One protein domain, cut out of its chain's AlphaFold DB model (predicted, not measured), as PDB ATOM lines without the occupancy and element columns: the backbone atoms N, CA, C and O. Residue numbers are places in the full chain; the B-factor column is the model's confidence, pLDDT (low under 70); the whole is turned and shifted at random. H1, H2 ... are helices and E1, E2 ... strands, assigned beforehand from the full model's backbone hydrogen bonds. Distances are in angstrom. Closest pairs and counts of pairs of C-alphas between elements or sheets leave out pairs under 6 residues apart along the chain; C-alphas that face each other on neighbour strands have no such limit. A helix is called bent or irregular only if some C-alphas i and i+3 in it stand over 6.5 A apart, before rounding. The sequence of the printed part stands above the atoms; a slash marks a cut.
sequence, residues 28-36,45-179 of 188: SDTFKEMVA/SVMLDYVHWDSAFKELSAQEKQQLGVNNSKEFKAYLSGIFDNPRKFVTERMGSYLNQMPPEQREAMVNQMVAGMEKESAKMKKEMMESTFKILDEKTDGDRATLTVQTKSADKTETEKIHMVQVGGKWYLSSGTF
ATOM      1  N   SER A  28    -105.453  23.464  27.610       94.75
ATOM      2  CA  SER A  28    -106.512  24.476  27.516       94.75
ATOM      3  C   SER A  28    -106.715  25.016  26.107       94.75
ATOM      4  O   SER A  28    -107.857  25.144  25.659       94.75
ATOM      5  N   ASP A  29    -105.639  25.363  25.401       95.00
ATOM      6  CA  ASP A  29    -105.740  25.910  24.044       95.00
ATOM      7  C   ASP A  29    -106.265  24.864  23.067       95.00
ATOM      8  O   ASP A  29    -107.094  25.178  22.212       95.00
ATOM      9  N   THR A  30    -105.853  23.608  23.241       94.50
ATOM     10  CA  THR A  30    -106.350  22.481  22.447       94.50
ATOM     11  C   THR A  30    -107.846  22.254  22.682       94.50
ATOM     12  O   THR A  30    -108.606  22.111  21.723       94.50
ATOM     13  N   PHE A  31    -108.305  22.292  23.937       92.62
ATOM     14  CA  PHE A  31    -109.730  22.173  24.262       92.62
ATOM     15  C   PHE A  31    -110.555  23.337  23.691       92.62
ATOM     16  O   PHE A  31    -111.599  23.124  23.072       92.62
ATOM     17  N   LYS A  32    -110.075  24.579  23.839       93.75
ATOM     18  CA  LYS A  32    -110.733  25.768  23.267       93.75
ATOM     19  C   LYS A  32    -110.818  25.687  21.746       93.75
ATOM     20  O   LYS A  32    -111.857  26.021  21.183       93.75
ATOM     21  N   GLU A  33    -109.755  25.236  21.083       94.38
ATOM     22  CA  GLU A  33    -109.745  25.014  19.638       94.38
ATOM     23  C   GLU A  33    -110.788  23.973  19.225       94.38
ATOM     24  O   GLU A  33    -111.559  24.230  18.300       94.38
ATOM     25  N   MET A  34    -110.849  22.834  19.918       93.12
ATOM     26  CA  MET A  34    -111.849  21.797  19.658       93.12
ATOM     27  C   MET A  34    -113.268  22.366  19.744       93.12
ATOM     28  O   MET A  34    -114.042  22.232  18.795       93.12
ATOM     29  N   VAL A  35    -113.605  23.043  20.847       91.12
ATOM     30  CA  VAL A  35    -114.928  23.663  21.036       91.12
ATOM     31  C   VAL A  35    -115.206  24.692  19.939       91.12
ATOM     32  O   VAL A  35    -116.296  24.708  19.364       91.12
ATOM     33  N   ALA A  36    -114.223  25.530  19.601       92.12
ATOM     34  CA  ALA A  36    -114.355  26.519  18.537       92.12
ATOM     35  C   ALA A  36    -114.612  25.865  17.173       92.12
ATOM     36  O   ALA A  36    -115.458  26.348  16.418       92.12
ATOM     37  N   SER A  45    -119.254  15.612  15.788       83.19
ATOM     38  CA  SER A  45    -118.271  14.598  15.376       83.19
ATOM     39  C   SER A  45    -116.848  15.136  15.214       83.19
ATOM     40  O   SER A  45    -115.904  14.360  15.280       83.19
ATOM     41  N   VAL A  46    -116.661  16.454  15.105       87.06
ATOM     42  CA  VAL A  46    -115.333  17.091  15.105       87.06
ATOM     43  C   VAL A  46    -114.540  16.793  16.383       87.06
ATOM     44  O   VAL A  46    -113.314  16.709  16.337       87.06
ATOM     45  N   MET A  47    -115.207  16.559  17.521       86.94
ATOM     46  CA  MET A  47    -114.531  16.163  18.765       86.94
ATOM     47  C   MET A  47    -113.737  14.859  18.615       86.94
ATOM     48  O   MET A  47    -112.729  14.672  19.292       86.94
ATOM     49  N   LEU A  48    -114.145  13.976  17.696       88.81
ATOM     50  CA  LEU A  48    -113.489  12.692  17.438       88.81
ATOM     51  C   LEU A  48    -112.058  12.847  16.891       88.81
ATOM     52  O   LEU A  48    -111.254  11.918  16.992       88.81
ATOM     53  N   ASP A  49    -111.708  14.005  16.329       91.44
ATOM     54  CA  ASP A  49    -110.341  14.298  15.881       91.44
ATOM     55  C   ASP A  49    -109.385  14.610  17.035       91.44
ATOM     56  O   ASP A  49    -108.169  14.522  16.870       91.44
ATOM     57  N   TYR A  50    -109.931  14.928  18.207       92.31
ATOM     58  CA  TYR A  50    -109.173  15.233  19.413       92.31
ATOM     59  C   TYR A  50    -109.038  14.016  20.331       92.31
ATOM     60  O   TYR A  50    -108.593  14.167  21.457       92.31
ATOM     61  N   VAL A  51    -109.384  12.808  19.880       90.81
ATOM     62  CA  VAL A  51    -109.292  11.574  20.680       90.81
ATOM     63  C   VAL A  51    -108.036  10.788  20.332       90.81
ATOM     64  O   VAL A  51    -107.739  10.560  19.156       90.81
ATOM     65  N   HIS A  52    -107.328  10.296  21.352       90.31
ATOM     66  CA  HIS A  52    -106.240   9.345  21.145       90.31
ATOM     67  C   HIS A  52    -106.786   7.915  21.001       90.31
ATOM     68  O   HIS A  52    -106.927   7.170  21.973       90.31
ATOM     69  N   TRP A  53    -107.113   7.536  19.763       89.31
ATOM     70  CA  TRP A  53    -107.841   6.304  19.439       89.31
ATOM     71  C   TRP A  53    -107.147   5.006  19.859       89.31
ATOM     72  O   TRP A  53    -107.828   4.048  20.220       89.31
ATOM     73  N   ASP A  54    -105.815   4.965  19.854       90.56
ATOM     74  CA  ASP A  54    -105.071   3.780  20.288       90.56
ATOM     75  C   ASP A  54    -105.210   3.539  21.793       90.56
ATOM     76  O   ASP A  54    -105.409   2.399  22.214       90.56
ATOM     77  N   SER A  55    -105.160   4.599  22.610       86.75
ATOM     78  CA  SER A  55    -105.448   4.481  24.047       86.75
ATOM     79  C   SER A  55    -106.916   4.148  24.280       86.75
ATOM     80  O   SER A  55    -107.211   3.220  25.027       86.75
ATOM     81  N   ALA A  56    -107.821   4.819  23.563       86.81
ATOM     82  CA  ALA A  56    -109.256   4.586  23.682       86.81
ATOM     83  C   ALA A  56    -109.653   3.138  23.400       86.81
ATOM     84  O   ALA A  56    -110.406   2.529  24.154       86.81
ATOM     85  N   PHE A  57    -109.098   2.554  22.343       88.00
ATOM     86  CA  PHE A  57    -109.340   1.159  22.007       88.00
ATOM     87  C   PHE A  57    -108.718   0.186  23.021       88.00
ATOM     88  O   PHE A  57    -109.277  -0.882  23.282       88.00
ATOM     89  N   LYS A  58    -107.564   0.526  23.609       89.19
ATOM     90  CA  LYS A  58    -106.930  -0.297  24.650       89.19
ATOM     91  C   LYS A  58    -107.758  -0.354  25.933       89.19
ATOM     92  O   LYS A  58    -107.739  -1.397  26.577       89.19
ATOM     93  N   GLU A  59    -108.492   0.707  26.260       85.69
ATOM     94  CA  GLU A  59    -109.357   0.761  27.447       85.69
ATOM     95  C   GLU A  59    -110.622  -0.098  27.331       85.69
ATOM     96  O   GLU A  59    -111.158  -0.512  28.355       85.69
ATOM     97  N   LEU A  60    -111.066  -0.432  26.113       83.06
ATOM     98  CA  LEU A  60    -112.195  -1.344  25.922       83.06
ATOM     99  C   LEU A  60    -111.838  -2.767  26.381       83.06
ATOM    100  O   LEU A  60    -110.834  -3.354  25.950       83.06
ATOM    101  N   SER A  61    -112.710  -3.371  27.181       86.19
ATOM    102  CA  SER A  61    -112.669  -4.795  27.511       86.19
ATOM    103  C   SER A  61    -112.861  -5.672  26.266       86.19
ATOM    104  O   SER A  61    -113.361  -5.236  25.227       86.19
ATOM    105  N   ALA A  62    -112.474  -6.949  26.356       90.69
ATOM    106  CA  ALA A  62    -112.699  -7.906  25.269       90.69
ATOM    107  C   ALA A  62    -114.194  -8.051  24.924       90.69
ATOM    108  O   ALA A  62    -114.549  -8.159  23.752       90.69
ATOM    109  N   GLN A  63    -115.065  -7.988  25.938       88.31
ATOM    110  CA  GLN A  63    -116.514  -8.046  25.761       88.31
ATOM    111  C   GLN A  63    -117.041  -6.821  25.004       88.31
ATOM    112  O   GLN A  63    -117.806  -6.985  24.057       88.31
ATOM    113  N   GLU A  64    -116.606  -5.609  25.359       83.69
ATOM    114  CA  GLU A  64    -117.006  -4.381  24.654       83.69
ATOM    115  C   GLU A  64    -116.522  -4.392  23.203       83.69
ATOM    116  O   GLU A  64    -117.298  -4.111  22.291       83.69
ATOM    117  N   LYS A  65    -115.269  -4.799  22.960       87.12
ATOM    118  CA  LYS A  65    -114.726  -4.970  21.601       87.12
ATOM    119  C   LYS A  65    -115.577  -5.929  20.772       87.12
ATOM    120  O   LYS A  65    -115.906  -5.617  19.631       87.12
ATOM    121  N   GLN A  66    -115.985  -7.058  21.354       89.62
ATOM    122  CA  GLN A  66    -116.844  -8.039  20.691       89.62
ATOM    123  C   GLN A  66    -118.256  -7.497  20.423       89.62
ATOM    124  O   GLN A  66    -118.769  -7.670  19.320       89.62
ATOM    125  N   GLN A  67    -118.874  -6.822  21.397       80.38
ATOM    126  CA  GLN A  67    -120.216  -6.238  21.264       80.38
ATOM    127  C   GLN A  67    -120.257  -5.148  20.187       80.38
ATOM    128  O   GLN A  67    -121.139  -5.142  19.328       80.38
ATOM    129  N   LEU A  68    -119.266  -4.258  20.190       83.38
ATOM    130  CA  LEU A  68    -119.104  -3.222  19.171       83.38
ATOM    131  C   LEU A  68    -118.653  -3.819  17.824       83.38
ATOM    132  O   LEU A  68    -118.930  -3.251  16.770       83.38
ATOM    133  N   GLY A  69    -118.019  -4.996  17.852       87.38
ATOM    134  CA  GLY A  69    -117.406  -5.681  16.711       87.38
ATOM    135  C   GLY A  69    -116.260  -4.895  16.097       87.38
ATOM    136  O   GLY A  69    -116.181  -4.793  14.874       87.38
ATOM    137  N   VAL A  70    -115.410  -4.328  16.950       87.69
ATOM    138  CA  VAL A  70    -114.236  -3.539  16.569       87.69
ATOM    139  C   VAL A  70    -112.975  -4.242  17.064       87.69
ATOM    140  O   VAL A  70    -112.892  -4.648  18.223       87.69
ATOM    141  N   ASN A  71    -111.978  -4.382  16.194       93.88
ATOM    142  CA  ASN A  71    -110.754  -5.148  16.467       93.88
ATOM    143  C   ASN A  71    -109.501  -4.277  16.544       93.88
ATOM    144  O   ASN A  71    -108.428  -4.753  16.910       93.88
ATOM    145  N   ASN A  72    -109.619  -2.998  16.197       94.12
ATOM    146  CA  ASN A  72    -108.536  -2.027  16.270       94.12
ATOM    147  C   ASN A  72    -109.089  -0.603  16.441       94.12
ATOM    148  O   ASN A  72    -110.286  -0.346  16.302       94.12
ATOM    149  N   SER A  73    -108.191   0.339  16.727       93.06
ATOM    150  CA  SER A  73    -108.512   1.753  16.942       93.06
ATOM    151  C   SER A  73    -109.139   2.431  15.722       93.06
ATOM    152  O   SER A  73    -110.030   3.266  15.875       93.06
ATOM    153  N   LYS A  74    -108.736   2.041  14.507       94.00
ATOM    154  CA  LYS A  74    -109.312   2.554  13.257       94.00
ATOM    155  C   LYS A  74    -110.779   2.148  13.107       94.00
ATOM    156  O   LYS A  74    -111.608   2.995  12.784       94.00
ATOM    157  N   GLU A  75    -111.099   0.882  13.360       91.06
ATOM    158  CA  GLU A  75    -112.475   0.372  13.364       91.06
ATOM    159  C   GLU A  75    -113.311   1.032  14.460       91.06
ATOM    160  O   GLU A  75    -114.455   1.400  14.211       91.06
ATOM    161  N   PHE A  76    -112.732   1.267  15.640       90.00
ATOM    162  CA  PHE A  76    -113.431   1.956  16.722       90.00
ATOM    163  C   PHE A  76    -113.731   3.427  16.399       90.00
ATOM    164  O   PHE A  76    -114.862   3.878  16.599       90.00
ATOM    165  N   LYS A  77    -112.773   4.160  15.810       89.81
ATOM    166  CA  LYS A  77    -113.020   5.517  15.296       89.81
ATOM    167  C   LYS A  77    -114.142   5.503  14.260       89.81
ATOM    168  O   LYS A  77    -115.082   6.283  14.369       89.81
ATOM    169  N   ALA A  78    -114.058   4.612  13.269       89.00
ATOM    170  CA  ALA A  78    -115.053   4.511  12.203       89.00
ATOM    171  C   ALA A  78    -116.454   4.178  12.741       89.00
ATOM    172  O   ALA A  78    -117.434   4.760  12.278       89.00
ATOM    173  N   TYR A  79    -116.537   3.301  13.745       86.56
ATOM    174  CA  TYR A  79    -117.779   2.961  14.436       86.56
ATOM    175  C   TYR A  79    -118.442   4.208  15.036       86.56
ATOM    176  O   TYR A  79    -119.596   4.501  14.724       86.56
ATOM    177  N   LEU A  80    -117.708   4.989  15.837       85.56
ATOM    178  CA  LEU A  80    -118.258   6.196  16.462       85.56
ATOM    179  C   LEU A  80    -118.551   7.297  15.437       85.56
ATOM    180  O   LEU A  80    -119.605   7.923  15.508       85.56
ATOM    181  N   SER A  81    -117.681   7.506  14.446       85.81
ATOM    182  CA  SER A  81    -117.941   8.456  13.356       85.81
ATOM    183  C   SER A  81    -119.217   8.113  12.584       85.81
ATOM    184  O   SER A  81    -119.991   9.014  12.271       85.81
ATOM    185  N   GLY A  82    -119.483   6.826  12.328       83.88
ATOM    186  CA  GLY A  82    -120.695   6.373  11.642       83.88
ATOM    187  C   GLY A  82    -121.980   6.772  12.368       83.88
ATOM    188  O   GLY A  82    -122.921   7.234  11.722       83.88
ATOM    189  N   ILE A  83    -121.988   6.681  13.701       82.56
ATOM    190  CA  ILE A  83    -123.132   7.077  14.537       82.56
ATOM    191  C   ILE A  83    -123.439   8.570  14.388       82.56
ATOM    192  O   ILE A  83    -124.606   8.943  14.317       82.56
ATOM    193  N   PHE A  84    -122.420   9.430  14.331       78.38
ATOM    194  CA  PHE A  84    -122.637  10.878  14.277       78.38
ATOM    195  C   PHE A  84    -122.844  11.426  12.862       78.38
ATOM    196  O   PHE A  84    -123.601  12.380  12.691       78.38
ATOM    197  N   ASP A  85    -122.172  10.859  11.857       83.12
ATOM    198  CA  ASP A  85    -122.137  11.431  10.507       83.12
ATOM    199  C   ASP A  85    -123.217  10.865   9.582       83.12
ATOM    200  O   ASP A  85    -123.741  11.592   8.736       83.12
ATOM    201  N   ASN A  86    -123.551   9.576   9.708       85.88
ATOM    202  CA  ASN A  86    -124.597   8.945   8.902       85.88
ATOM    203  C   ASN A  86    -125.251   7.772   9.659       85.88
ATOM    204  O   ASN A  86    -124.975   6.606   9.345       85.88
ATOM    205  N   PRO A  87    -126.141   8.067  10.629       85.50
ATOM    206  CA  PRO A  87    -126.773   7.055  11.473       85.50
ATOM    207  C   PRO A  87    -127.502   5.977  10.667       85.50
ATOM    208  O   PRO A  87    -127.434   4.798  11.001       85.50
ATOM    209  N   ARG A  88    -128.166   6.358   9.564       88.75
ATOM    210  CA  ARG A  88    -128.862   5.403   8.690       88.75
ATOM    211  C   ARG A  88    -127.903   4.414   8.064       88.75
ATOM    212  O   ARG A  88    -128.107   3.212   8.208       88.75
ATOM    213  N   LYS A  89    -126.851   4.905   7.403       88.81
ATOM    214  CA  LYS A  89    -125.834   4.036   6.806       88.81
ATOM    215  C   LYS A  89    -125.216   3.125   7.865       88.81
ATOM    216  O   LYS A  89    -125.107   1.928   7.629       88.81
ATOM    217  N   PHE A  90    -124.897   3.674   9.036       88.25
ATOM    218  CA  PHE A  90    -124.359   2.913  10.158       88.25
ATOM    219  C   PHE A  90    -125.293   1.771  10.595       88.25
ATOM    220  O   PHE A  90    -124.861   0.621  10.656       88.25
ATOM    221  N   VAL A  91    -126.580   2.050  10.836       87.19
ATOM    222  CA  VAL A  91    -127.573   1.030  11.219       87.19
ATOM    223  C   VAL A  91    -127.730  -0.023  10.120       87.19
ATOM    224  O   VAL A  91    -127.708  -1.219  10.410       87.19
ATOM    225  N   THR A  92    -127.846   0.395   8.856       87.81
ATOM    226  CA  THR A  92    -128.013  -0.525   7.724       87.81
ATOM    227  C   THR A  92    -126.804  -1.439   7.536       87.81
ATOM    228  O   THR A  92    -126.982  -2.638   7.342       87.81
ATOM    229  N   GLU A  93    -125.580  -0.914   7.617       88.44
ATOM    230  CA  GLU A  93    -124.359  -1.721   7.501       88.44
ATOM    231  C   GLU A  93    -124.200  -2.655   8.700       88.44
ATOM    232  O   GLU A  93    -123.860  -3.828   8.535       88.44
ATOM    233  N   ARG A  94    -124.492  -2.169   9.913       84.56
ATOM    234  CA  ARG A  94    -124.248  -2.945  11.129       84.56
ATOM    235  C   ARG A  94    -125.270  -4.046  11.358       84.56
ATOM    236  O   ARG A  94    -124.920  -5.111  11.857       84.56
ATOM    237  N   MET A  95    -126.514  -3.801  10.970       86.31
ATOM    238  CA  MET A  95    -127.608  -4.754  11.117       86.31
ATOM    239  C   MET A  95    -127.953  -5.459   9.809       86.31
ATOM    240  O   MET A  95    -128.913  -6.218   9.781       86.31
ATOM    241  N   GLY A  96    -127.191  -5.247   8.731       85.19
ATOM    242  CA  GLY A  96    -127.547  -5.684   7.381       85.19
ATOM    243  C   GLY A  96    -127.930  -7.161   7.277       85.19
ATOM    244  O   GLY A  96    -128.932  -7.479   6.649       85.19
ATOM    245  N   SER A  97    -127.204  -8.066   7.943       85.31
ATOM    246  CA  SER A  97    -127.530  -9.502   7.944       85.31
ATOM    247  C   SER A  97    -128.882  -9.808   8.594       85.31
ATOM    248  O   SER A  97    -129.646 -10.603   8.056       85.31
ATOM    249  N   TYR A  98    -129.199  -9.145   9.706       86.06
ATOM    250  CA  TYR A  98    -130.469  -9.277  10.417       86.06
ATOM    251  C   TYR A  98    -131.615  -8.590   9.663       86.06
ATOM    252  O   TYR A  98    -132.657  -9.189   9.417       86.06
ATOM    253  N   LEU A  99    -131.389  -7.362   9.198       87.88
ATOM    254  CA  LEU A  99    -132.329  -6.591   8.385       87.88
ATOM    255  C   LEU A  99    -132.695  -7.331   7.094       87.88
ATOM    256  O   LEU A  99    -133.853  -7.312   6.679       87.88
ATOM    257  N   ASN A 100    -131.735  -8.026   6.477       88.81
ATOM    258  CA  ASN A 100    -131.962  -8.812   5.266       88.81
ATOM    259  C   ASN A 100    -132.858 -10.038   5.479       88.81
ATOM    260  O   ASN A 100    -133.448 -10.511   4.511       88.81
ATOM    261  N   GLN A 101    -133.000 -10.514   6.718       90.88
ATOM    262  CA  GLN A 101    -133.904 -11.611   7.082       90.88
ATOM    263  C   GLN A 101    -135.334 -11.126   7.368       90.88
ATOM    264  O   GLN A 101    -136.243 -11.941   7.507       90.88
ATOM    265  N   MET A 102    -135.552  -9.809   7.441       90.06
ATOM    266  CA  MET A 102    -136.856  -9.209   7.715       90.06
ATOM    267  C   MET A 102    -137.628  -8.876   6.431       90.06
ATOM    268  O   MET A 102    -137.009  -8.486   5.426       90.06
ATOM    269  N   PRO A 103    -138.977  -8.922   6.478       93.56
ATOM    270  CA  PRO A 103    -139.826  -8.331   5.449       93.56
ATOM    271  C   PRO A 103    -139.450  -6.860   5.188       93.56
ATOM    272  O   PRO A 103    -139.145  -6.143   6.147       93.56
ATOM    273  N   PRO A 104    -139.495  -6.374   3.931       89.88
ATOM    274  CA  PRO A 104    -139.063  -5.014   3.585       89.88
ATOM    275  C   PRO A 104    -139.721  -3.906   4.419       89.88
ATOM    276  O   PRO A 104    -139.046  -2.977   4.851       89.88
ATOM    277  N   GLU A 105    -141.017  -4.030   4.713       89.44
ATOM    278  CA  GLU A 105    -141.749  -3.040   5.512       89.44
ATOM    279  C   GLU A 105    -141.282  -3.003   6.975       89.44
ATOM    280  O   GLU A 105    -141.095  -1.930   7.546       89.44
ATOM    281  N   GLN A 106    -141.020  -4.171   7.574       90.69
ATOM    282  CA  GLN A 106    -140.495  -4.263   8.941       90.69
ATOM    283  C   GLN A 106    -139.060  -3.736   9.024       90.69
ATOM    284  O   GLN A 106    -138.700  -3.062   9.990       90.69
ATOM    285  N   ARG A 107    -138.257  -3.994   7.986       90.94
ATOM    286  CA  ARG A 107    -136.890  -3.487   7.857       90.94
ATOM    287  C   ARG A 107    -136.854  -1.963   7.868       90.94
ATOM    288  O   ARG A 107    -136.125  -1.384   8.670       90.94
ATOM    289  N   GLU A 108    -137.631  -1.322   6.999       90.75
ATOM    290  CA  GLU A 108    -137.683   0.141   6.919       90.75
ATOM    291  C   GLU A 108    -138.217   0.758   8.212       90.75
ATOM    292  O   GLU A 108    -137.620   1.701   8.729       90.75
ATOM    293  N   ALA A 109    -139.280   0.194   8.795       91.75
ATOM    294  CA  ALA A 109    -139.809   0.665  10.073       91.75
ATOM    295  C   ALA A 109    -138.749   0.613  11.190       91.75
ATOM    296  O   ALA A 109    -138.566   1.591  11.919       91.75
ATOM    297  N   MET A 110    -138.000  -0.489  11.283       90.38
ATOM    298  CA  MET A 110    -136.952  -0.667  12.288       90.38
ATOM    299  C   MET A 110    -135.776   0.293  12.086       90.38
ATOM    300  O   MET A 110    -135.342   0.940  13.041       90.38
ATOM    301  N   VAL A 111    -135.279   0.425  10.850       91.44
ATOM    302  CA  VAL A 111    -134.201   1.373  10.525       91.44
ATOM    303  C   VAL A 111    -134.644   2.796  10.854       91.44
ATOM    304  O   VAL A 111    -133.915   3.514  11.533       91.44
ATOM    305  N   ASN A 112    -135.849   3.195  10.446       93.19
ATOM    306  CA  ASN A 112    -136.382   4.529  10.720       93.19
ATOM    307  C   ASN A 112    -136.480   4.810  12.222       93.19
ATOM    308  O   ASN A 112    -136.079   5.887  12.658       93.19
ATOM    309  N   GLN A 113    -136.950   3.850  13.020       90.50
ATOM    310  CA  GLN A 113    -137.044   4.009  14.471       90.50
ATOM    311  C   GLN A 113    -135.667   4.209  15.124       90.50
ATOM    312  O   GLN A 113    -135.503   5.100  15.959       90.50
ATOM    313  N   MET A 114    -134.671   3.407  14.743       88.50
ATOM    314  CA  MET A 114    -133.316   3.514  15.298       88.50
ATOM    315  C   MET A 114    -132.628   4.812  14.885       88.50
ATOM    316  O   MET A 114    -132.056   5.508  15.724       88.50
ATOM    317  N   VAL A 115    -132.726   5.156  13.601       90.94
ATOM    318  CA  VAL A 115    -132.161   6.386  13.047       90.94
ATOM    319  C   VAL A 115    -132.791   7.606  13.700       90.94
ATOM    320  O   VAL A 115    -132.054   8.473  14.152       90.94
ATOM    321  N   ALA A 116    -134.116   7.642  13.855       89.69
ATOM    322  CA  ALA A 116    -134.799   8.754  14.512       89.69
ATOM    323  C   ALA A 116    -134.320   8.955  15.960       89.69
ATOM    324  O   ALA A 116    -134.150  10.092  16.400       89.69
ATOM    325  N   GLY A 117    -134.059   7.870  16.699       85.38
ATOM    326  CA  GLY A 117    -133.471   7.941  18.039       85.38
ATOM    327  C   GLY A 117    -132.065   8.550  18.032       85.38
ATOM    328  O   GLY A 117    -131.792   9.482  18.787       85.38
ATOM    329  N   MET A 118    -131.193   8.072  17.141       85.38
ATOM    330  CA  MET A 118    -129.823   8.583  17.000       85.38
ATOM    331  C   MET A 118    -129.791  10.044  16.534       85.38
ATOM    332  O   MET A 118    -129.034  10.850  17.068       85.38
ATOM    333  N   GLU A 119    -130.631  10.409  15.566       86.31
ATOM    334  CA  GLU A 119    -130.753  11.775  15.056       86.31
ATOM    335  C   GLU A 119    -131.283  12.727  16.126       86.31
ATOM    336  O   GLU A 119    -130.764  13.832  16.263       86.31
ATOM    337  N   LYS A 120    -132.263  12.295  16.929       86.75
ATOM    338  CA  LYS A 120    -132.783  13.083  18.052       86.75
ATOM    339  C   LYS A 120    -131.699  13.362  19.092       86.75
ATOM    340  O   LYS A 120    -131.533  14.516  19.486       86.75
ATOM    341  N   GLU A 121    -130.951  12.345  19.515       80.81
ATOM    342  CA  GLU A 121    -129.862  12.530  20.484       80.81
ATOM    343  C   GLU A 121    -128.708  13.356  19.895       80.81
ATOM    344  O   GLU A 121    -128.190  14.252  20.559       80.81
ATOM    345  N   SER A 122    -128.361  13.153  18.621       80.12
ATOM    346  CA  SER A 122    -127.363  13.970  17.919       80.12
ATOM    347  C   SER A 122    -127.797  15.437  17.813       80.12
ATOM    348  O   SER A 122    -127.005  16.342  18.087       80.12
ATOM    349  N   ALA A 123    -129.068  15.700  17.493       83.75
ATOM    350  CA  ALA A 123    -129.628  17.048  17.440       83.75
ATOM    351  C   ALA A 123    -129.640  17.714  18.822       83.75
ATOM    352  O   ALA A 123    -129.299  18.894  18.930       83.75
ATOM    353  N   LYS A 124    -129.971  16.962  19.877       82.75
ATOM    354  CA  LYS A 124    -129.899  17.431  21.265       82.75
ATOM    355  C   LYS A 124    -128.466  17.789  21.653       82.75
ATOM    356  O   LYS A 124    -128.232  18.920  22.064       82.75
ATOM    357  N   MET A 125    -127.505  16.888  21.448       78.94
ATOM    358  CA  MET A 125    -126.094  17.142  21.756       78.94
ATOM    359  C   MET A 125    -125.551  18.325  20.951       78.94
ATOM    360  O   MET A 125    -124.869  19.190  21.493       78.94
ATOM    361  N   LYS A 126    -125.899  18.418  19.661       82.94
ATOM    362  CA  LYS A 126    -125.567  19.577  18.828       82.94
ATOM    363  C   LYS A 126    -126.130  20.858  19.432       82.94
ATOM    364  O   LYS A 126    -125.378  21.812  19.596       82.94
ATOM    365  N   LYS A 127    -127.417  20.892  19.773       84.94
ATOM    366  CA  LYS A 127    -128.049  22.063  20.389       84.94
ATOM    367  C   LYS A 127    -127.325  22.460  21.677       84.94
ATOM    368  O   LYS A 127    -126.887  23.600  21.797       84.94
ATOM    369  N   GLU A 128    -127.123  21.505  22.581       82.44
ATOM    370  CA  GLU A 128    -126.431  21.724  23.850       82.44
ATOM    371  C   GLU A 128    -125.017  22.269  23.634       82.44
ATOM    372  O   GLU A 128    -124.661  23.267  24.250       82.44
ATOM    373  N   MET A 129    -124.221  21.706  22.722       81.62
ATOM    374  CA  MET A 129    -122.861  22.194  22.456       81.62
ATOM    375  C   MET A 129    -122.823  23.588  21.823       81.62
ATOM    376  O   MET A 129    -121.926  24.384  22.118       81.62
ATOM    377  N   MET A 130    -123.768  23.884  20.930       85.00
ATOM    378  CA  MET A 130    -123.827  25.163  20.221       85.00
ATOM    379  C   MET A 130    -124.259  26.303  21.147       85.00
ATOM    380  O   MET A 130    -123.667  27.384  21.102       85.00
ATOM    381  N   GLU A 131    -125.251  26.047  22.000       88.12
ATOM    382  CA  GLU A 131    -125.827  27.028  22.926       88.12
ATOM    383  C   GLU A 131    -125.022  27.154  24.227       88.12
ATOM    384  O   GLU A 131    -125.054  28.202  24.873       88.12
ATOM    385  N   SER A 132    -124.254  26.127  24.599       87.94
ATOM    386  CA  SER A 132    -123.421  26.152  25.803       87.94
ATOM    387  C   SER A 132    -122.262  27.137  25.710       87.94
ATOM    388  O   SER A 132    -121.594  27.284  24.681       87.94
ATOM    389  N   THR A 133    -121.946  27.762  26.837       91.12
ATOM    390  CA  THR A 133    -120.677  28.466  27.054       91.12
ATOM    391  C   THR A 133    -119.749  27.605  27.897       91.12
ATOM    392  O   THR A 133    -120.195  26.933  28.823       91.12
ATOM    393  N   PHE A 134    -118.459  27.628  27.564       91.00
ATOM    394  CA  PHE A 134    -117.440  26.822  28.226       91.00
ATOM    395  C   PHE A 134    -116.409  27.745  28.862       91.00
ATOM    396  O   PHE A 134    -115.906  28.665  28.211       91.00
ATOM    397  N   LYS A 135    -116.079  27.489  30.125       92.19
ATOM    398  CA  LYS A 135    -115.046  28.208  30.866       92.19
ATOM    399  C   LYS A 135    -114.113  27.206  31.524       92.19
ATOM    400  O   LYS A 135    -114.555  26.360  32.289       92.19
ATOM    401  N   ILE A 136    -112.817  27.333  31.264       93.88
ATOM    402  CA  ILE A 136    -111.799  26.573  31.991       93.88
ATOM    403  C   ILE A 136    -111.580  27.281  33.328       93.88
ATOM    404  O   ILE A 136    -111.249  28.468  33.353       93.88
ATOM    405  N   LEU A 137    -111.858  26.580  34.424       93.19
ATOM    406  CA  LEU A 137    -111.701  27.085  35.788       93.19
ATOM    407  C   LEU A 137    -110.302  26.812  36.339       93.19
ATOM    408  O   LEU A 137    -109.782  27.629  37.091       93.19
ATOM    409  N   ASP A 138    -109.728  25.668  35.976       95.25
ATOM    410  CA  ASP A 138    -108.433  25.194  36.456       95.25
ATOM    411  C   ASP A 138    -107.793  24.280  35.404       95.25
ATOM    412  O   ASP A 138    -108.502  23.573  34.680       95.25
ATOM    413  N   GLU A 139    -106.465  24.278  35.344       96.38
ATOM    414  CA  GLU A 139    -105.657  23.370  34.528       96.38
ATOM    415  C   GLU A 139    -104.512  22.832  35.385       96.38
ATOM    416  O   GLU A 139    -103.742  23.594  35.968       96.38
ATOM    417  N   LYS A 140    -104.382  21.505  35.427       95.69
ATOM    418  CA  LYS A 140    -103.256  20.815  36.060       95.69
ATOM    419  C   LYS A 140    -102.575  19.924  35.044       95.69
ATOM    420  O   LYS A 140    -103.230  19.043  34.493       95.69
ATOM    421  N   THR A 141    -101.275  20.114  34.865       94.81
ATOM    422  CA  THR A 141    -100.441  19.321  33.958       94.81
ATOM    423  C   THR A 141     -99.391  18.569  34.768       94.81
ATOM    424  O   THR A 141     -98.726  19.159  35.619       94.81
ATOM    425  N   ASP A 142     -99.266  17.271  34.515       93.50
ATOM    426  CA  ASP A 142     -98.308  16.352  35.129       93.50
ATOM    427  C   ASP A 142     -97.652  15.527  34.016       93.50
ATOM    428  O   ASP A 142     -98.234  14.569  33.503       93.50
ATOM    429  N   GLY A 143     -96.470  15.969  33.574       92.50
ATOM    430  CA  GLY A 143     -95.761  15.374  32.444       92.50
ATOM    431  C   GLY A 143     -96.593  15.386  31.158       92.50
ATOM    432  O   GLY A 143     -96.960  16.447  30.657       92.50
ATOM    433  N   ASP A 144     -96.890  14.195  30.640       93.38
ATOM    434  CA  ASP A 144     -97.671  13.962  29.422       93.38
ATOM    435  C   ASP A 144     -99.187  13.900  29.673       93.38
ATOM    436  O   ASP A 144     -99.951  13.513  28.785       93.38
ATOM    437  N   ARG A 145     -99.660  14.256  30.870       93.50
ATOM    438  CA  ARG A 145    -101.079  14.222  31.245       93.50
ATOM    439  C   ARG A 145    -101.552  15.577  31.725       93.50
ATOM    440  O   ARG A 145    -100.820  16.317  32.373       93.50
ATOM    441  N   ALA A 146    -102.818  15.874  31.467       94.38
ATOM    442  CA  ALA A 146    -103.462  17.065  31.993       94.38
ATOM    443  C   ALA A 146    -104.893  16.787  32.450       94.38
ATOM    444  O   ALA A 146    -105.575  15.889  31.955       94.38
ATOM    445  N   THR A 147    -105.355  17.572  33.416       94.94
ATOM    446  CA  THR A 147    -106.752  17.626  33.844       94.94
ATOM    447  C   THR A 147    -107.226  19.069  33.788       94.94
ATOM    448  O   THR A 147    -106.679  19.933  34.472       94.94
ATOM    449  N   LEU A 148    -108.262  19.315  32.993       93.44
ATOM    450  CA  LEU A 148    -108.961  20.590  32.913       93.44
ATOM    451  C   LEU A 148    -110.230  20.512  33.751       93.44
ATOM    452  O   LEU A 148    -111.021  19.589  33.583       93.44
ATOM    453  N   THR A 149    -110.465  21.493  34.616       93.62
ATOM    454  CA  THR A 149    -111.782  21.676  35.236       93.62
ATOM    455  C   THR A 149    -112.579  22.624  34.355       93.62
ATOM    456  O   THR A 149    -112.274  23.816  34.287       93.62
ATOM    457  N   VAL A 150    -113.582  22.104  33.657       92.06
ATOM    458  CA  VAL A 150    -114.390  22.855  32.696       92.06
ATOM    459  C   VAL A 150    -115.770  23.085  33.283       92.06
ATOM    460  O   VAL A 150    -116.449  22.152  33.697       92.06
ATOM    461  N   GLN A 151    -116.188  24.342  33.315       91.56
ATOM    462  CA  GLN A 151    -117.562  24.720  33.585       91.56
ATOM    463  C   GLN A 151    -118.305  24.897  32.264       91.56
ATOM    464  O   GLN A 151    -117.897  25.699  31.418       91.56
ATOM    465  N   THR A 152    -119.421  24.195  32.136       91.19
ATOM    466  CA  THR A 152    -120.333  24.276  30.999       91.19
ATOM    467  C   THR A 152    -121.628  24.914  31.477       91.19
ATOM    468  O   THR A 152    -122.254  24.439  32.422       91.19
ATOM    469  N   LYS A 153    -122.034  26.016  30.846       90.44
ATOM    470  CA  LYS A 153    -123.300  26.697  31.133       90.44
ATOM    471  C   LYS A 153    -124.196  26.641  29.906       90.44
ATOM    472  O   LYS A 153    -123.872  27.266  28.894       90.44
ATOM    473  N   SER A 154    -125.310  25.929  30.031       87.75
ATOM    474  CA  SER A 154    -126.419  25.887  29.075       87.75
ATOM    475  C   SER A 154    -127.627  26.664  29.627       87.75
ATOM    476  O   SER A 154    -127.532  27.280  30.690       87.75
ATOM    477  N   ALA A 155    -128.746  26.689  28.894       82.12
ATOM    478  CA  ALA A 155    -129.930  27.474  29.261       82.12
ATOM    479  C   ALA A 155    -130.459  27.151  30.672       82.12
ATOM    480  O   ALA A 155    -130.742  28.064  31.445       82.12
ATOM    481  N   ASP A 156    -130.510  25.863  31.017       85.50
ATOM    482  CA  ASP A 156    -131.212  25.386  32.214       85.50
ATOM    483  C   ASP A 156    -130.266  24.908  33.325       85.50
ATOM    484  O   ASP A 156    -130.708  24.604  34.433       85.50
ATOM    485  N   LYS A 157    -128.959  24.809  33.048       86.94
ATOM    486  CA  LYS A 157    -127.990  24.248  33.995       86.94
ATOM    487  C   LYS A 157    -126.581  24.807  33.828       86.94
ATOM    488  O   LYS A 157    -126.144  25.195  32.746       86.94
ATOM    489  N   THR A 158    -125.856  24.826  34.940       90.88
ATOM    490  CA  THR A 158    -124.403  25.009  34.969       90.88
ATOM    491  C   THR A 158    -123.795  23.768  35.597       90.88
ATOM    492  O   THR A 158    -124.144  23.410  36.717       90.88
ATOM    493  N   GLU A 159    -122.894  23.120  34.874       88.75
ATOM    494  CA  GLU A 159    -122.206  21.906  35.303       88.75
ATOM    495  C   GLU A 159    -120.702  22.152  35.315       88.75
ATOM    496  O   GLU A 159    -120.189  23.048  34.645       88.75
ATOM    497  N   THR A 160    -119.982  21.394  36.133       88.88
ATOM    498  CA  THR A 160    -118.521  21.423  36.166       88.88
ATOM    499  C   THR A 160    -118.009  20.001  36.081       88.88
ATOM    500  O   THR A 160    -118.400  19.149  36.876       88.88
ATOM    501  N   GLU A 161    -117.138  19.759  35.114       88.56
ATOM    502  CA  GLU A 161    -116.594  18.447  34.795       88.56
ATOM    503  C   GLU A 161    -115.070  18.496  34.712       88.56
ATOM    504  O   GLU A 161    -114.466  19.542  34.460       88.56
ATOM    505  N   LYS A 162    -114.435  17.348  34.953       89.56
ATOM    506  CA  LYS A 162    -112.996  17.180  34.766       89.56
ATOM    507  C   LYS A 162    -112.755  16.507  33.425       89.56
ATOM    508  O   LYS A 162    -113.174  15.374  33.222       89.56
ATOM    509  N   ILE A 163    -112.057  17.203  32.539       89.81
ATOM    510  CA  ILE A 163    -111.639  16.692  31.239       89.81
ATOM    511  C   ILE A 163    -110.190  16.241  31.352       89.81
ATOM    512  O   ILE A 163    -109.308  17.032  31.692       89.81
ATOM    513  N   HIS A 164    -109.941  14.970  31.067       90.69
ATOM    514  CA  HIS A 164    -108.601  14.398  31.112       90.69
ATOM    515  C   HIS A 164    -107.990  14.390  29.714       90.69
ATOM    516  O   HIS A 164    -108.641  13.989  28.750       90.69
ATOM    517  N   MET A 165    -106.731  14.807  29.606       93.56
ATOM    518  CA  MET A 165    -105.996  14.867  28.346       93.56
ATOM    519  C   MET A 165    -104.634  14.179  28.456       93.56
ATOM    520  O   MET A 165    -104.061  14.082  29.542       93.56
ATOM    521  N   VAL A 166    -104.123  13.713  27.319       92.88
ATOM    522  CA  VAL A 166    -102.805  13.084  27.174       92.88
ATOM    523  C   VAL A 166    -102.045  13.704  26.006       92.88
ATOM    524  O   VAL A 166    -102.642  14.013  24.973       92.88
ATOM    525  N   GLN A 167    -100.740  13.884  26.162       94.25
ATOM    526  CA  GLN A 167     -99.844  14.403  25.141       94.25
ATOM    527  C   GLN A 167     -99.194  13.247  24.381       94.25
ATOM    528  O   GLN A 167     -98.519  12.401  24.961       94.25
ATOM    529  N   VAL A 168     -99.377  13.208  23.063       91.38
ATOM    530  CA  VAL A 168     -98.781  12.193  22.186       91.38
ATOM    531  C   VAL A 168     -98.191  12.885  20.966       91.38
ATOM    532  O   VAL A 168     -98.881  13.633  20.277       91.38
ATOM    533  N   GLY A 169     -96.899  12.667  20.698       89.00
ATOM    534  CA  GLY A 169     -96.220  13.290  19.552       89.00
ATOM    535  C   GLY A 169     -96.297  14.823  19.561       89.00
ATOM    536  O   GLY A 169     -96.438  15.442  18.509       89.00
ATOM    537  N   GLY A 170     -96.283  15.410  20.759       88.94
ATOM    538  CA  GLY A 170     -96.382  16.845  21.000       88.94
ATOM    539  C   GLY A 170     -97.752  17.483  20.747       88.94
ATOM    540  O   GLY A 170     -97.869  18.683  20.499       88.94
ATOM    541  N   LYS A 171     -98.819  16.678  20.760       92.25
ATOM    542  CA  LYS A 171    -100.207  17.140  20.646       92.25
ATOM    543  C   LYS A 171    -101.038  16.605  21.797       92.25
ATOM    544  O   LYS A 171    -100.879  15.449  22.179       92.25
ATOM    545  N   TRP A 172    -101.946  17.427  22.309       94.75
ATOM    546  CA  TRP A 172    -102.891  17.014  23.339       94.75
ATOM    547  C   TRP A 172    -104.127  16.363  22.730       94.75
ATOM    548  O   TRP A 172    -104.675  16.829  21.732       94.75
ATOM    549  N   TYR A 173    -104.588  15.305  23.380       93.31
ATOM    550  CA  TYR A 173    -105.779  14.556  23.018       93.31
ATOM    551  C   TYR A 173    -106.642  14.344  24.254       93.31
ATOM    552  O   TYR A 173    -106.120  14.157  25.350       93.31
ATOM    553  N   LEU A 174    -107.958  14.322  24.083       90.88
ATOM    554  CA  LEU A 174    -108.898  13.825  25.074       90.88
ATOM    555  C   LEU A 174    -108.587  12.361  25.389       90.88
ATOM    556  O   LEU A 174    -108.449  11.522  24.492       90.88
ATOM    557  N   SER A 175    -108.511  12.065  26.682       81.75
ATOM    558  CA  SER A 175    -108.479  10.700  27.185       81.75
ATOM    559  C   SER A 175    -109.854  10.056  27.003       81.75
ATOM    560  O   SER A 175    -110.893  10.709  27.146       81.75
ATOM    561  N   SER A 176    -109.873   8.765  26.702       64.56
ATOM    562  CA  SER A 176    -111.080   7.973  26.437       64.56
ATOM    563  C   SER A 176    -112.067   7.912  27.594       64.56
ATOM    564  O   SER A 176    -113.269   7.804  27.349       64.56
ATOM    565  N   GLY A 177    -111.598   8.111  28.829       54.78
ATOM    566  CA  GLY A 177    -112.459   8.277  30.004       54.78
ATOM    567  C   GLY A 177    -113.427   9.468  29.928       54.78
ATOM    568  O   GLY A 177    -114.332   9.553  30.748       54.78
ATOM    569  N   THR A 178    -113.269  10.365  28.948       52.75
ATOM    570  CA  THR A 178    -114.139  11.538  28.741       52.75
ATOM    571  C   THR A 178    -115.437  11.198  27.988       52.75
ATOM    572  O   THR A 178    -116.436  11.888  28.152       52.75
ATOM    573  N   PHE A 179    -115.452  10.139  27.165       44.88
ATOM    574  CA  PHE A 179    -116.609   9.786  26.315       44.88
ATOM    575  C   PHE A 179    -117.464   8.654  26.878       44.88
ATOM    576  O   PHE A 179    -118.614   8.477  26.471       44.88
TER     577      PHE A 179
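AT A GLANCE: This is residues 28 to 36 and 45 to 179 of the 188 residues of the protein "DUF4878 domain-containing protein" of Candidatus Dadabacteria bacterium (UniProt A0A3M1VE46). A sheet of four strands, curled like part of a barrel, wraps round the short helix H1 at one end of the domain, and the long helix H7 reaches from this sheet to the other end. H6 folds back along part of H7, H5 meets H6 at a steep angle, and the short helices H2 and H3 pack on H5, with H4 near it. The printed part has 144 residues, with seven named helices, H1 to H7, followed by four named strands in a meander, each strand the antiparallel neighbour of the one before, in the order E1 E2 E3 E4; the class is mixed, helices and strands. The whole is loose, with a radius of gyration of the C-alphas of 18.0 A, and only just elongated, spanning 56 by 37 by 22 A.

HOW THE PARTS SIT: The strongly twisted sheet of E1, residues 133 to 142, E2, 145 to 153, E3, 158 to 168, and E4, 171 to 174, curls round H1, residues 28 to 36; the closest C-alphas of H1 and E4, those of Thr 30 and Trp 172, are 6.5 A apart. H1 touches H2, residues 45 to 50, at a shallow tilt of 19 degrees, opposite ways, closest at the C-alphas of Met 34 and Met 47, 6.3 A. H2 only grazes the sheet, with residues 47 to 50. The hub H5, residues 73 to 85, touches H2 at the C-alphas of Phe 84 and Ser 45, 5.8 A. With residues 73 to 77 alone, H5 touches H3, residues 53 to 59, about perpendicular at 75 degrees, closest at the C-alphas of Ser 73 and Phe 57, 5.2 A. H4, residues 62 to 68, is close to H5 but not clearly touching: the C-alphas of Leu 68 and Tyr 79 are 7.9 A apart. H6, residues 87 to 99, touches H5 at the C-alphas of Phe 90 and Gly 82, 5.3 A. H6 and H7, residues 104 to 131, form a helical hairpin at 29 degrees, closest at the C-alphas of Leu 99 and Arg 107, 5.5 A. Within hydrogen-bond range are N 135 and O 151 of E1 and E2, 2.9 A, N 148 and O 163 of E2 and E3, 2.8 A, and N 166 and O 173 of E3 and E4, 2.8 A. Every O i to N i+4 pair is within range in H1, H3, H4, H5 and H7, against 7 of 9 in H6 and 0 of 2 in H2, where 3 of 3 O i to N i+3 pairs are.

IN THESE COORDINATES: H1 begins at C-alpha 28, (-106.512, 24.476, 27.516). H5 measures 17.9 A from first to last C-alpha, H6 15.1 A and H7 39.7 A; H6 is irregular, with C-alphas 94 and 97 8.0 A apart. E1, 26.7 A long, bends by 54 degrees at residue 137; E2 measures 25.5 A and E3 31.4 A. E4 ends at C-alpha 174, (-108.898, 13.825, 25.074).

THE WHOLE: The two C-alphas farthest apart, those of Pro 103 and Gly 143, are 56.9 A apart. Residues 37 to 44 are not printed, and C-alphas 36 and 45 are 12.9 A apart across this cut. The links that are printed whole are tight. The mean pLDDT of the printed part is 88.1, and residues 176 to 179 are under 70.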